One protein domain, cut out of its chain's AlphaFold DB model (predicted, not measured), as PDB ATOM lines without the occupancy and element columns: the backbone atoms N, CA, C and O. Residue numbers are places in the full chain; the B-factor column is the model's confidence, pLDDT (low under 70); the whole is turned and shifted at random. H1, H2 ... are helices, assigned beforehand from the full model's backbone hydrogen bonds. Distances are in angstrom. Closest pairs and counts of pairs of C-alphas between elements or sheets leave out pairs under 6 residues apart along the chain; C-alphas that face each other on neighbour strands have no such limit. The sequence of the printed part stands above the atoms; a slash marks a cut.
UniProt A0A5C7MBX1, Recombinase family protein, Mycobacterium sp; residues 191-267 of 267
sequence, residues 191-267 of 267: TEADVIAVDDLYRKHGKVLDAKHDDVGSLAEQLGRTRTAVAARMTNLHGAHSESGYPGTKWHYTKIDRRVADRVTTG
ATOM      1  N   THR A 191     183.727 332.552 195.629       89.38
ATOM      2  CA  THR A 191     183.196 332.771 196.973       89.38
ATOM      3  C   THR A 191     184.327 332.689 197.997       89.38
ATOM      4  O   THR A 191     185.382 332.108 197.736       89.38
ATOM      5  N   GLU A 192     184.123 333.256 199.186       88.69
ATOM      6  CA  GLU A 192     185.104 333.126 200.270       88.69
ATOM      7  C   GLU A 192     185.311 331.653 200.654       88.69
ATOM      8  O   GLU A 192     186.447 331.243 200.860       88.69
ATOM      9  N   ALA A 193     184.253 330.835 200.611       92.75
ATOM     10  CA  ALA A 193     184.325 329.392 200.837       92.75
ATOM     11  C   ALA A 193     185.190 328.663 199.790       92.75
ATOM     12  O   ALA A 193     186.021 327.833 200.156       92.75
ATOM     13  N   ASP A 194     185.061 329.013 198.504       93.75
ATOM     14  CA  ASP A 194     185.887 328.426 197.439       93.75
ATOM     15  C   ASP A 194     187.371 328.730 197.673       93.75
ATOM     16  O   ASP A 194     188.226 327.849 197.575       93.75
ATOM     17  N   VAL A 195     187.687 329.994 197.984       94.06
ATOM     18  CA  VAL A 195     189.068 330.427 198.251       94.06
ATOM     19  C   VAL A 195     189.585 329.772 199.530       94.06
ATOM     20  O   VAL A 195     190.757 329.398 199.589       94.06
ATOM     21  N   ILE A 196     188.712 329.564 200.524       96.44
ATOM     22  CA  ILE A 196     189.066 328.865 201.754       96.44
ATOM     23  C   ILE A 196     189.511 327.433 201.472       96.44
ATOM     24  O   ILE A 196     190.590 327.050 201.929       96.44
ATOM     25  N   ALA A 197     188.747 326.699 200.662       96.69
ATOM     26  CA  ALA A 197     189.053 325.320 200.296       96.69
ATOM     27  C   ALA A 197     190.377 325.192 199.517       96.69
ATOM     28  O   ALA A 197     191.149 324.259 199.744       96.69
ATOM     29  N   VAL A 198     190.685 326.150 198.630       96.31
ATOM     30  CA  VAL A 198     191.988 326.185 197.936       96.31
ATOM     31  C   VAL A 198     193.132 326.471 198.912       96.31
ATOM     32  O   VAL A 198     194.197 325.863 198.794       96.31
ATOM     33  N   ASP A 199     192.927 327.362 199.881       96.94
ATOM     34  CA  ASP A 199     193.922 327.672 200.914       96.94
ATOM     35  C   ASP A 199     194.150 326.502 201.880       96.94
ATOM     36  O   ASP A 199     195.291 326.226 202.242       96.94
ATOM     37  N   ASP A 200     193.106 325.749 202.242       97.00
ATOM     38  CA  ASP A 200     193.255 324.536 203.056       97.00
ATOM     39  C   ASP A 200     194.094 323.492 202.323       97.00
ATOM     40  O   ASP A 200     195.006 322.894 202.902       97.00
ATOM     41  N   LEU A 201     193.850 323.318 201.020       96.69
ATOM     42  CA  LEU A 201     194.659 322.431 200.195       96.69
ATOM     43  C   LEU A 201     196.116 322.913 200.097       96.69
ATOM     44  O   LEU A 201     197.037 322.099 200.184       96.69
ATOM     45  N   TYR A 202     196.341 324.223 199.959       96.19
ATOM     46  CA  TYR A 202     197.682 324.814 199.973       96.19
ATOM     47  C   TYR A 202     198.403 324.542 201.300       96.19
ATOM     48  O   TYR A 202     199.530 324.045 201.294       96.19
ATOM     49  N   ARG A 203     197.746 324.806 202.438       94.62
ATOM     50  CA  ARG A 203     198.307 324.582 203.780       94.62
ATOM     51  C   ARG A 203     198.601 323.108 204.041       94.62
ATOM     52  O   ARG A 203     199.659 322.804 204.582       94.62
ATOM     53  N   LYS A 204     197.720 322.199 203.603       95.56
ATOM     54  CA  LYS A 204     197.912 320.740 203.702       95.56
ATOM     55  C   LYS A 204     199.219 320.286 203.044       95.56
ATOM     56  O   LYS A 204     199.895 319.412 203.576       95.56
ATOM     57  N   HIS A 205     199.568 320.858 201.891       95.12
ATOM     58  CA  HIS A 205     200.761 320.466 201.128       95.12
ATOM     59  C   HIS A 205     201.993 321.332 201.404       95.12
ATOM     60  O   HIS A 205     203.108 320.933 201.065       95.12
ATOM     61  N   GLY A 206     201.812 322.524 201.975       92.62
ATOM     62  CA  GLY A 206     202.885 323.484 202.251       92.62
ATOM     63  C   GLY A 206     203.568 324.052 201.000       92.62
ATOM     64  O   GLY A 206     204.619 324.681 201.106       92.62
ATOM     65  N   LYS A 207     203.011 323.815 199.806       92.25
ATOM     66  CA  LYS A 207     203.550 324.269 198.518       92.25
ATOM     67  C   LYS A 207     202.443 324.432 197.482       92.25
ATOM     68  O   LYS A 207     201.384 323.817 197.587       92.25
ATOM     69  N   VAL A 208     202.723 325.216 196.443       93.25
ATOM     70  CA  VAL A 208     201.843 325.320 195.273       93.25
ATOM     71  C   VAL A 208     201.867 324.005 194.494       93.25
ATOM     72  O   VAL A 208     202.935 323.475 194.183       93.25
ATOM     73  N   LEU A 209     200.681 323.497 194.168       94.00
ATOM     74  CA  LEU A 209     200.485 322.322 193.328       94.00
ATOM     75  C   LEU A 209     200.167 322.742 191.890       94.00
ATOM     76  O   LEU A 209     199.479 323.738 191.654       94.00
ATOM     77  N   ASP A 210     200.657 321.973 190.920       91.00
ATOM     78  CA  ASP A 210     200.314 322.190 189.518       91.00
ATOM     79  C   ASP A 210     198.920 321.628 189.172       91.00
ATOM     80  O   ASP A 210     198.310 320.869 189.924       91.00
ATOM     81  N   ALA A 211     198.409 321.984 187.992       85.75
ATOM     82  CA  ALA A 211     197.095 321.541 187.521       85.75
ATOM     83  C   ALA A 211     197.001 320.026 187.223       85.75
ATOM     84  O   ALA A 211     195.912 319.525 186.933       85.75
ATOM     85  N   LYS A 212     198.118 319.290 187.227       90.38
ATOM     86  CA  LYS A 212     198.140 317.841 186.987       90.38
ATOM     87  C   LYS A 212     197.940 317.054 188.278       90.38
ATOM     88  O   LYS A 212     197.470 315.926 188.184       90.38
ATOM     89  N   HIS A 213     198.236 317.646 189.434       95.38
ATOM     90  CA  HIS A 213     198.093 317.003 190.735       95.38
ATOM     91  C   HIS A 213     196.655 316.524 191.001       95.38
ATOM     92  O   HIS A 213     195.691 317.253 190.757       95.38
ATOM     93  N   ASP A 214     196.509 315.319 191.554       95.12
ATOM     94  CA  ASP A 214     195.201 314.684 191.752       95.12
ATOM     95  C   ASP A 214     194.313 315.450 192.735       95.12
ATOM     96  O   ASP A 214     193.179 315.762 192.386       95.12
ATOM     97  N   ASP A 215     194.842 315.881 193.890       95.25
ATOM     98  CA  ASP A 215     194.084 316.724 194.833       95.25
ATOM     99  C   ASP A 215     193.564 318.033 194.195       95.25
ATOM    100  O   ASP A 215     192.467 318.487 194.519       95.25
ATOM    101  N   VAL A 216     194.317 318.633 193.258       92.75
ATOM    102  CA  VAL A 216     193.862 319.817 192.501       92.75
ATOM    103  C   VAL A 216     192.726 319.437 191.555       92.75
ATOM    104  O   VAL A 216     191.797 320.216 191.360       92.75
ATOM    105  N   GLY A 217     192.783 318.234 190.983       88.75
ATOM    106  CA  GLY A 217     191.704 317.641 190.203       88.75
ATOM    107  C   GLY A 217     190.417 317.461 190.987       88.75
ATOM    108  O   GLY A 217     189.389 317.981 190.558       88.75
ATOM    109  N   SER A 218     190.489 316.780 192.126       94.56
ATOM    110  CA  SER A 218     189.328 316.510 192.976       94.56
ATOM    111  C   SER A 218     188.680 317.803 193.471       94.56
ATOM    112  O   SER A 218     187.461 317.950 193.411       94.56
ATOM    113  N   LEU A 219     189.489 318.785 193.891       93.56
ATOM    114  CA  LEU A 219     188.969 320.081 194.329       93.56
ATOM    115  C   LEU A 219     188.349 320.878 193.173       93.56
ATOM    116  O   LEU A 219     187.327 321.534 193.351       93.56
ATOM    117  N   ALA A 220     188.945 320.827 191.979       86.69
ATOM    118  CA  ALA A 220     188.391 321.491 190.804       86.69
ATOM    119  C   ALA A 220     187.010 320.934 190.428       86.69
ATOM    120  O   ALA A 220     186.100 321.715 190.159       86.69
ATOM    121  N   GLU A 221     186.841 319.610 190.472       86.19
ATOM    122  CA  GLU A 221     185.552 318.952 190.244       86.19
ATOM    123  C   GLU A 221     184.518 319.355 191.304       86.19
ATOM    124  O   GLU A 221     183.423 319.786 190.950       86.19
ATOM    125  N   GLN A 222     184.897 319.333 192.588       91.25
ATOM    126  CA  GLN A 222     184.028 319.751 193.694       91.25
ATOM    127  C   GLN A 222     183.552 321.206 193.557       91.25
ATOM    128  O   GLN A 222     182.396 321.507 193.843       91.25
ATOM    129  N   LEU A 223     184.437 322.114 193.137       86.00
ATOM    130  CA  LEU A 223     184.124 323.538 192.992       86.00
ATOM    131  C   LEU A 223     183.467 323.883 191.645       86.00
ATOM    132  O   LEU A 223     183.161 325.050 191.407       86.00
ATOM    133  N   GLY A 224     183.303 322.918 190.731       81.06
ATOM    134  CA  GLY A 224     182.828 323.188 189.370       81.06
ATOM    135  C   GLY A 224     183.764 324.111 188.574       81.06
ATOM    136  O   GLY A 224     183.315 324.902 187.744       81.06
ATOM    137  N   ARG A 225     185.076 324.055 188.842       83.12
ATOM    138  CA  ARG A 225     186.106 324.909 188.225       83.12
ATOM    139  C   ARG A 225     187.100 324.083 187.417       83.12
ATOM    140  O   ARG A 225     187.168 322.865 187.502       83.12
ATOM    141  N   THR A 226     187.928 324.755 186.621       81.62
ATOM    142  CA  THR A 226     189.032 324.074 185.932       81.62
ATOM    143  C   THR A 226     190.206 323.836 186.880       81.62
ATOM    144  O   THR A 226     190.520 324.674 187.729       81.62
ATOM    145  N   ARG A 227     190.937 322.733 186.666       86.38
ATOM    146  CA  ARG A 227     192.210 322.437 187.353       86.38
ATOM    147  C   ARG A 227     193.191 323.614 187.293       86.38
ATOM    148  O   ARG A 227     193.831 323.954 188.282       86.38
ATOM    149  N   THR A 228     193.273 324.283 186.141       78.88
ATOM    150  CA  THR A 228     194.123 325.464 185.949       78.88
ATOM    151  C   THR A 228     193.667 326.660 186.785       78.88
ATOM    152  O   THR A 228     194.516 327.371 187.314       78.88
ATOM    153  N   ALA A 229     192.357 326.880 186.947       81.81
ATOM    154  CA  ALA A 229     191.841 327.961 187.787       81.81
ATOM    155  C   ALA A 229     192.162 327.734 189.274       81.81
ATOM    156  O   ALA A 229     192.570 328.675 189.952       81.81
ATOM    157  N   VAL A 230     192.047 326.493 189.759       87.50
ATOM    158  CA  VAL A 230     192.425 326.125 191.136       87.50
ATOM    159  C   VAL A 230     193.930 326.299 191.363       87.50
ATOM    160  O   VAL A 230     194.324 326.970 192.314       87.50
ATOM    161  N   ALA A 231     194.777 325.789 190.462       87.69
ATOM    162  CA  ALA A 231     196.232 325.951 190.558       87.69
ATOM    163  C   ALA A 231     196.672 327.431 190.501       87.69
ATOM    164  O   ALA A 231     197.565 327.864 191.235       87.69
ATOM    165  N   ALA A 232     196.015 328.242 189.664       85.75
ATOM    166  CA  ALA A 232     196.268 329.680 189.594       85.75
ATOM    167  C   ALA A 232     195.857 330.394 190.892       85.75
ATOM    168  O   ALA A 232     196.637 331.175 191.435       85.75
ATOM    169  N   ARG A 233     194.673 330.087 191.440       91.88
ATOM    170  CA  ARG A 233     194.220 330.635 192.729       91.88
ATOM    171  C   ARG A 233     195.165 330.242 193.870       91.88
ATOM    172  O   ARG A 233     195.489 331.085 194.699       91.88
ATOM    173  N   MET A 234     195.671 329.011 193.867       94.75
ATOM    174  CA  MET A 234     196.674 328.547 194.829       94.75
ATOM    175  C   MET A 234     197.991 329.331 194.731       94.75
ATOM    176  O   MET A 234     198.599 329.651 195.748       94.75
ATOM    177  N   THR A 235     198.412 329.701 193.518       92.06
ATOM    178  CA  THR A 235     199.583 330.570 193.308       92.06
ATOM    179  C   THR A 235     199.357 331.967 193.896       92.06
ATOM    180  O   THR A 235     200.249 332.512 194.544       92.06
ATOM    181  N   ASN A 236     198.157 332.535 193.734       90.50
ATOM    182  CA  ASN A 236     197.810 333.823 194.348       90.50
ATOM    183  C   ASN A 236     197.845 333.738 195.881       90.50
ATOM    184  O   ASN A 236     198.398 334.623 196.530       90.50
ATOM    185  N   LEU A 237     197.298 332.662 196.454       93.94
ATOM    186  CA  LEU A 237     197.326 332.412 197.897       93.94
ATOM    187  C   LEU A 237     198.756 332.263 198.423       93.94
ATOM    188  O   LEU A 237     199.090 332.869 199.434       93.94
ATOM    189  N   HIS A 238     199.633 331.558 197.707       94.31
ATOM    190  CA  HIS A 238     201.057 331.520 198.046       94.31
ATOM    191  C   HIS A 238     201.671 332.924 198.112       94.31
ATOM    192  O   HIS A 238     202.392 333.232 199.063       94.31
ATOM    193  N   GLY A 239     201.348 333.793 197.151       91.00
ATOM    194  CA  GLY A 239     201.742 335.201 197.187       91.00
ATOM    195  C   GLY A 239     201.211 335.934 198.423       91.00
ATOM    196  O   GLY A 239     201.982 336.600 199.108       91.00
ATOM    197  N   ALA A 240     199.929 335.750 198.751       91.50
ATOM    198  CA  ALA A 240     199.285 336.361 199.917       91.50
ATOM    199  C   ALA A 240     199.861 335.882 201.265       91.50
ATOM    200  O   ALA A 240     199.876 336.654 202.223       91.50
ATOM    201  N   HIS A 241     200.358 334.642 201.333       92.25
ATOM    202  CA  HIS A 241     201.111 334.100 202.475       92.25
ATOM    203  C   HIS A 241     202.544 334.627 202.551       92.25
ATOM    204  O   HIS A 241     203.085 334.817 203.637       92.25
ATOM    205  N   SER A 242     203.169 334.839 201.394       90.00
ATOM    206  CA  SER A 242     204.585 335.208 201.288       90.00
ATOM    207  C   SER A 242     204.838 336.708 201.447       90.00
ATOM    208  O   SER A 242     205.981 337.122 201.642       90.00
ATOM    209  N   GLU A 243     203.797 337.533 201.337       86.94
ATOM    210  CA  GLU A 243     203.876 338.987 201.413       86.94
ATOM    211  C   GLU A 243     202.783 339.548 202.333       86.94
ATOM    212  O   GLU A 243     201.623 339.154 202.249       86.94
ATOM    213  N   SER A 244     203.157 340.472 203.227       82.88
ATOM    214  CA  SER A 244     202.211 341.149 204.123       82.88
ATOM    215  C   SER A 244     201.529 342.333 203.435       82.88
ATOM    216  O   SER A 244     202.152 343.053 202.660       82.88
ATOM    217  N   GLY A 245     200.262 342.576 203.779       78.88
ATOM    218  CA  GLY A 245     199.482 343.705 203.275       78.88
ATOM    219  C   GLY A 245     198.790 343.451 201.933       78.88
ATOM    220  O   GLY A 245     198.873 342.378 201.337       78.88
ATOM    221  N   TYR A 246     198.035 344.450 201.475       74.81
ATOM    222  CA  TYR A 246     197.388 344.472 200.163       74.81
ATOM    223  C   TYR A 246     197.368 345.917 199.636       74.81
ATOM    224  O   TYR A 246     197.013 346.816 200.403       74.81
ATOM    225  N   PRO A 247     197.640 346.153 198.339       69.31
ATOM    226  CA  PRO A 247     198.025 345.173 197.314       69.31
ATOM    227  C   PRO A 247     199.475 344.678 197.471       69.31
ATOM    228  O   PRO A 247     200.302 345.380 198.044       69.31
ATOM    229  N   GLY A 248     199.776 343.477 196.963       74.75
ATOM    230  CA  GLY A 248     201.140 342.931 196.945       74.75
ATOM    231  C   GLY A 248     202.055 343.663 195.957       74.75
ATOM    232  O   GLY A 248     201.617 344.102 194.889       74.75
ATOM    233  N   THR A 249     203.329 343.810 196.317       74.31
ATOM    234  CA  THR A 249     204.379 344.453 195.511       74.31
ATOM    235  C   THR A 249     205.127 343.460 194.630       74.31
ATOM    236  O   THR A 249     205.544 343.819 193.528       74.31
ATOM    237  N   LYS A 250     205.288 342.209 195.089       76.25
ATOM    238  CA  LYS A 250     205.971 341.136 194.344       76.25
ATOM    239  C   LYS A 250     204.995 340.140 193.735       76.25
ATOM    240  O   LYS A 250     205.295 339.553 192.697       76.25
ATOM    241  N   TRP A 251     203.844 339.959 194.374       79.25
ATOM    242  CA  TRP A 251     202.816 339.022 193.945       79.25
ATOM    243  C   TRP A 251     201.493 339.724 193.667       79.25
ATOM    244  O   TRP A 251     201.095 340.659 194.358       79.25
ATOM    245  N   HIS A 252     200.774 339.225 192.665       74.25
ATOM    246  CA  HIS A 252     199.415 339.662 192.379       74.25
ATOM    247  C   HIS A 252     198.420 338.714 193.051       74.25
ATOM    248  O   HIS A 252     198.243 337.579 192.617       74.25
ATOM    249  N   TYR A 253     197.759 339.193 194.100       83.88
ATOM    250  CA  TYR A 253     196.658 338.508 194.779       83.88
ATOM    251  C   TYR A 253     195.531 339.499 195.073       83.88
ATOM    252  O   TYR A 253     195.729 340.713 195.044       83.88
ATOM    253  N   THR A 254     194.323 338.992 195.295       82.94
ATOM    254  CA  THR A 254     193.111 339.795 195.517       82.94
ATOM    255  C   THR A 254     192.877 340.082 197.007       82.94
ATOM    256  O   THR A 254     193.497 339.470 197.875       82.94
ATOM    257  N   LYS A 255     191.948 340.997 197.335       84.44
ATOM    258  CA  LYS A 255     191.560 341.261 198.738       84.44
ATOM    259  C   LYS A 255     191.008 340.015 199.438       84.44
ATOM    260  O   LYS A 255     191.236 339.851 200.631       84.44
ATOM    261  N   ILE A 256     190.281 339.164 198.703       85.94
ATOM    262  CA  ILE A 256     189.732 337.916 199.245       85.94
ATOM    263  C   ILE A 256     190.847 336.906 199.527       85.94
ATOM    264  O   ILE A 256     190.853 336.331 200.607       85.94
ATOM    265  N   ASP A 257     191.850 336.792 198.644       90.25
ATOM    266  CA  ASP A 257     193.028 335.942 198.885       90.25
ATOM    267  C   ASP A 257     193.777 336.385 200.150       90.25
ATOM    268  O   ASP A 257     194.140 335.550 200.972       90.25
ATOM    269  N   ARG A 258     193.964 337.701 200.341       92.31
ATOM    270  CA  ARG A 258     194.642 338.235 201.530       92.31
ATOM    271  C   ARG A 258     193.874 337.951 202.816       92.31
ATOM    272  O   ARG A 258     194.456 337.454 203.772       92.31
ATOM    273  N   ARG A 259     192.571 338.247 202.832       92.12
ATOM    274  CA  ARG A 259     191.702 337.975 203.988       92.12
ATOM    275  C   ARG A 259     191.731 336.496 204.363       92.12
ATOM    276  O   ARG A 259     191.813 336.161 205.536       92.12
ATOM    277  N   VAL A 260     191.684 335.633 203.352       94.06
ATOM    278  CA  VAL A 260     191.735 334.186 203.523       94.06
ATOM    279  C   VAL A 260     193.097 333.732 204.058       94.06
ATOM    280  O   VAL A 260     193.123 332.934 204.990       94.06
ATOM    281  N   ALA A 261     194.210 334.248 203.536       92.75
ATOM    282  CA  ALA A 261     195.543 333.918 204.041       92.75
ATOM    283  C   ALA A 261     195.722 334.321 205.520       92.75
ATOM    284  O   ALA A 261     196.304 333.562 206.298       92.75
ATOM    285  N   ASP A 262     195.145 335.462 205.916       91.81
ATOM    286  CA  ASP A 262     195.180 336.004 207.282       91.81
ATOM    287  C   ASP A 262     194.259 335.287 208.278       91.81
ATOM    288  O   ASP A 262     194.293 335.587 209.475       91.81
ATOM    289  N   ARG A 263     193.421 334.347 207.822       91.19
ATOM    290  CA  ARG A 263     192.496 333.644 208.717       91.19
ATOM    291  C   ARG A 263     193.258 332.842 209.773       91.19
ATOM    292  O   ARG A 263     194.235 332.151 209.476       91.19
ATOM    293  N   VAL A 264     192.745 332.860 211.001       75.75
ATOM    294  CA  VAL A 264     193.181 331.939 212.054       75.75
ATOM    295  C   VAL A 264     192.528 330.587 211.781       75.75
ATOM    296  O   VAL A 264     191.312 330.452 211.901       75.75
ATOM    297  N   THR A 265     193.312 329.583 211.395       67.12
ATOM    298  CA  THR A 265     192.837 328.194 211.332       67.12
ATOM    299  C   THR A 265     192.529 327.726 212.748       67.12
ATOM    300  O   THR A 265     193.442 327.526 213.547       67.12
ATOM    301  N   THR A 266     191.245 327.600 213.079       54.22
ATOM    302  CA  THR A 266     190.815 326.906 214.295       54.22
ATOM    303  C   THR A 266     191.082 325.423 214.057       54.22
ATOM    304  O   THR A 266     190.520 324.850 213.125       54.22
ATOM    305  N   GLY A 267     192.044 324.866 214.795       44.56
ATOM    306  CA  GLY A 267     192.394 323.445 214.746       44.56
ATOM    307  C   GLY A 267     191.372 322.566 215.443       44.56
ATOM    308  O   GLY A 267     190.654 323.093 216.325       44.56
TER     309      GLY A 267
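What this domain is: This is residues 191 to 267 of the 267 residues of the protein "Recombinase family protein" of Mycobacterium sp (UniProt A0A5C7MBX1). The longest helix, H3, runs like a crossbar under a row of three helices, H2, H1 and H4, which lie over the same side of it. H1 crosses H3 near its middle, with H2 at the beginning of H3 and H4 at its end, while the loop of residues 243 to 254 arches past the H4 end and the last residues, 264 to 267, reach out on the side of the row away from H3. The printed part has 77 residues with four named helices, in the order H1, H2, H3, H4 along the chain, and no named strand; the class is all helix, with 46 of the 77 residues in the helices. It is compact, with a radius of gyration of the C-alphas of 11.7 A, and its C-alphas span 31 by 28 by 22 A along the three main axes.

Where its parts are: H3, the longest helix, has 16 residues, 227 to 242, and measures 22.6 A from first to last C-alpha; C-alpha 227 is at (192.210, 322.437, 187.353) and C-alpha 242 at (204.585, 335.208, 201.288). H1 comes before it in the chain, residues 192 to 205, 20.2 A long, and C-alpha 192 is at (185.104, 333.126, 200.270). H2, residues 214 to 222, is 12.4 A long. H4, residues 255 to 261, is the shortest at 9.9 A, and C-alpha 261 is at (195.543, 333.918, 204.041).

How they stand to each other: H1 and H3 are the hubs, touching three other helices each. They touch each other with 9 pairs of C-alphas within 8 A, and the closest C-alphas, those of Val 198 and Met 234, are 6.1 A apart. Their lines are about perpendicular, at 77 degrees. H3 touches H2 with residues 227 to 231 alone; the closest C-alphas, those of Ala 220 and Arg 227, are 5.2 A apart. The lines of H2 and H3 stand at 73 degrees, only just about perpendicular. H3 touches H4 with residues 236 to 241 alone; the closest C-alphas, those of Ala 240 and Arg 258, are 5.3 A apart, and the lines are about perpendicular at 75 degrees. H1 also touches H4, at a steep tilt of 39 degrees and running the same way, with the C-alphas of Ile 196 and Val 260 the closest at 6.2 A. H1 and H2 form a helical hairpin, running opposite ways at a shallow tilt of 14 degrees. They only just touch, with 3 pairs of C-alphas within 8 A, the closest being those of Val 198 and Leu 219 at 7.7 A; H1 touches H2 with residues 197 to 201 alone. H2 and H4 are apart. The packing of the helices is mostly crossed, with 1 of the 5 touching pairs at a shallow tilt. In H1, H2, H3 and H4 every backbone O i to N i+4 pair is within hydrogen-bond range.

The domain as a whole: The two C-alphas farthest apart, those of Glu 221 and Thr 249, are 32.1 A apart. The printed part has no cut; it begins at residue 191 and ends at Gly 267, the chain's last residue. The link from H2 to H3 is tight, with 4 residues, the link from H1 to H2 is short, with 8, and the link from H3 to H4 is long, with 12. The C-alphas of that long link, residues 243 to 254, lie 10 to 18 A from the mean of the C-alphas. The mean pLDDT of the printed part is 87.5, and the model's confidence is low, under 70, at residue 247 and at residues 265 to 267.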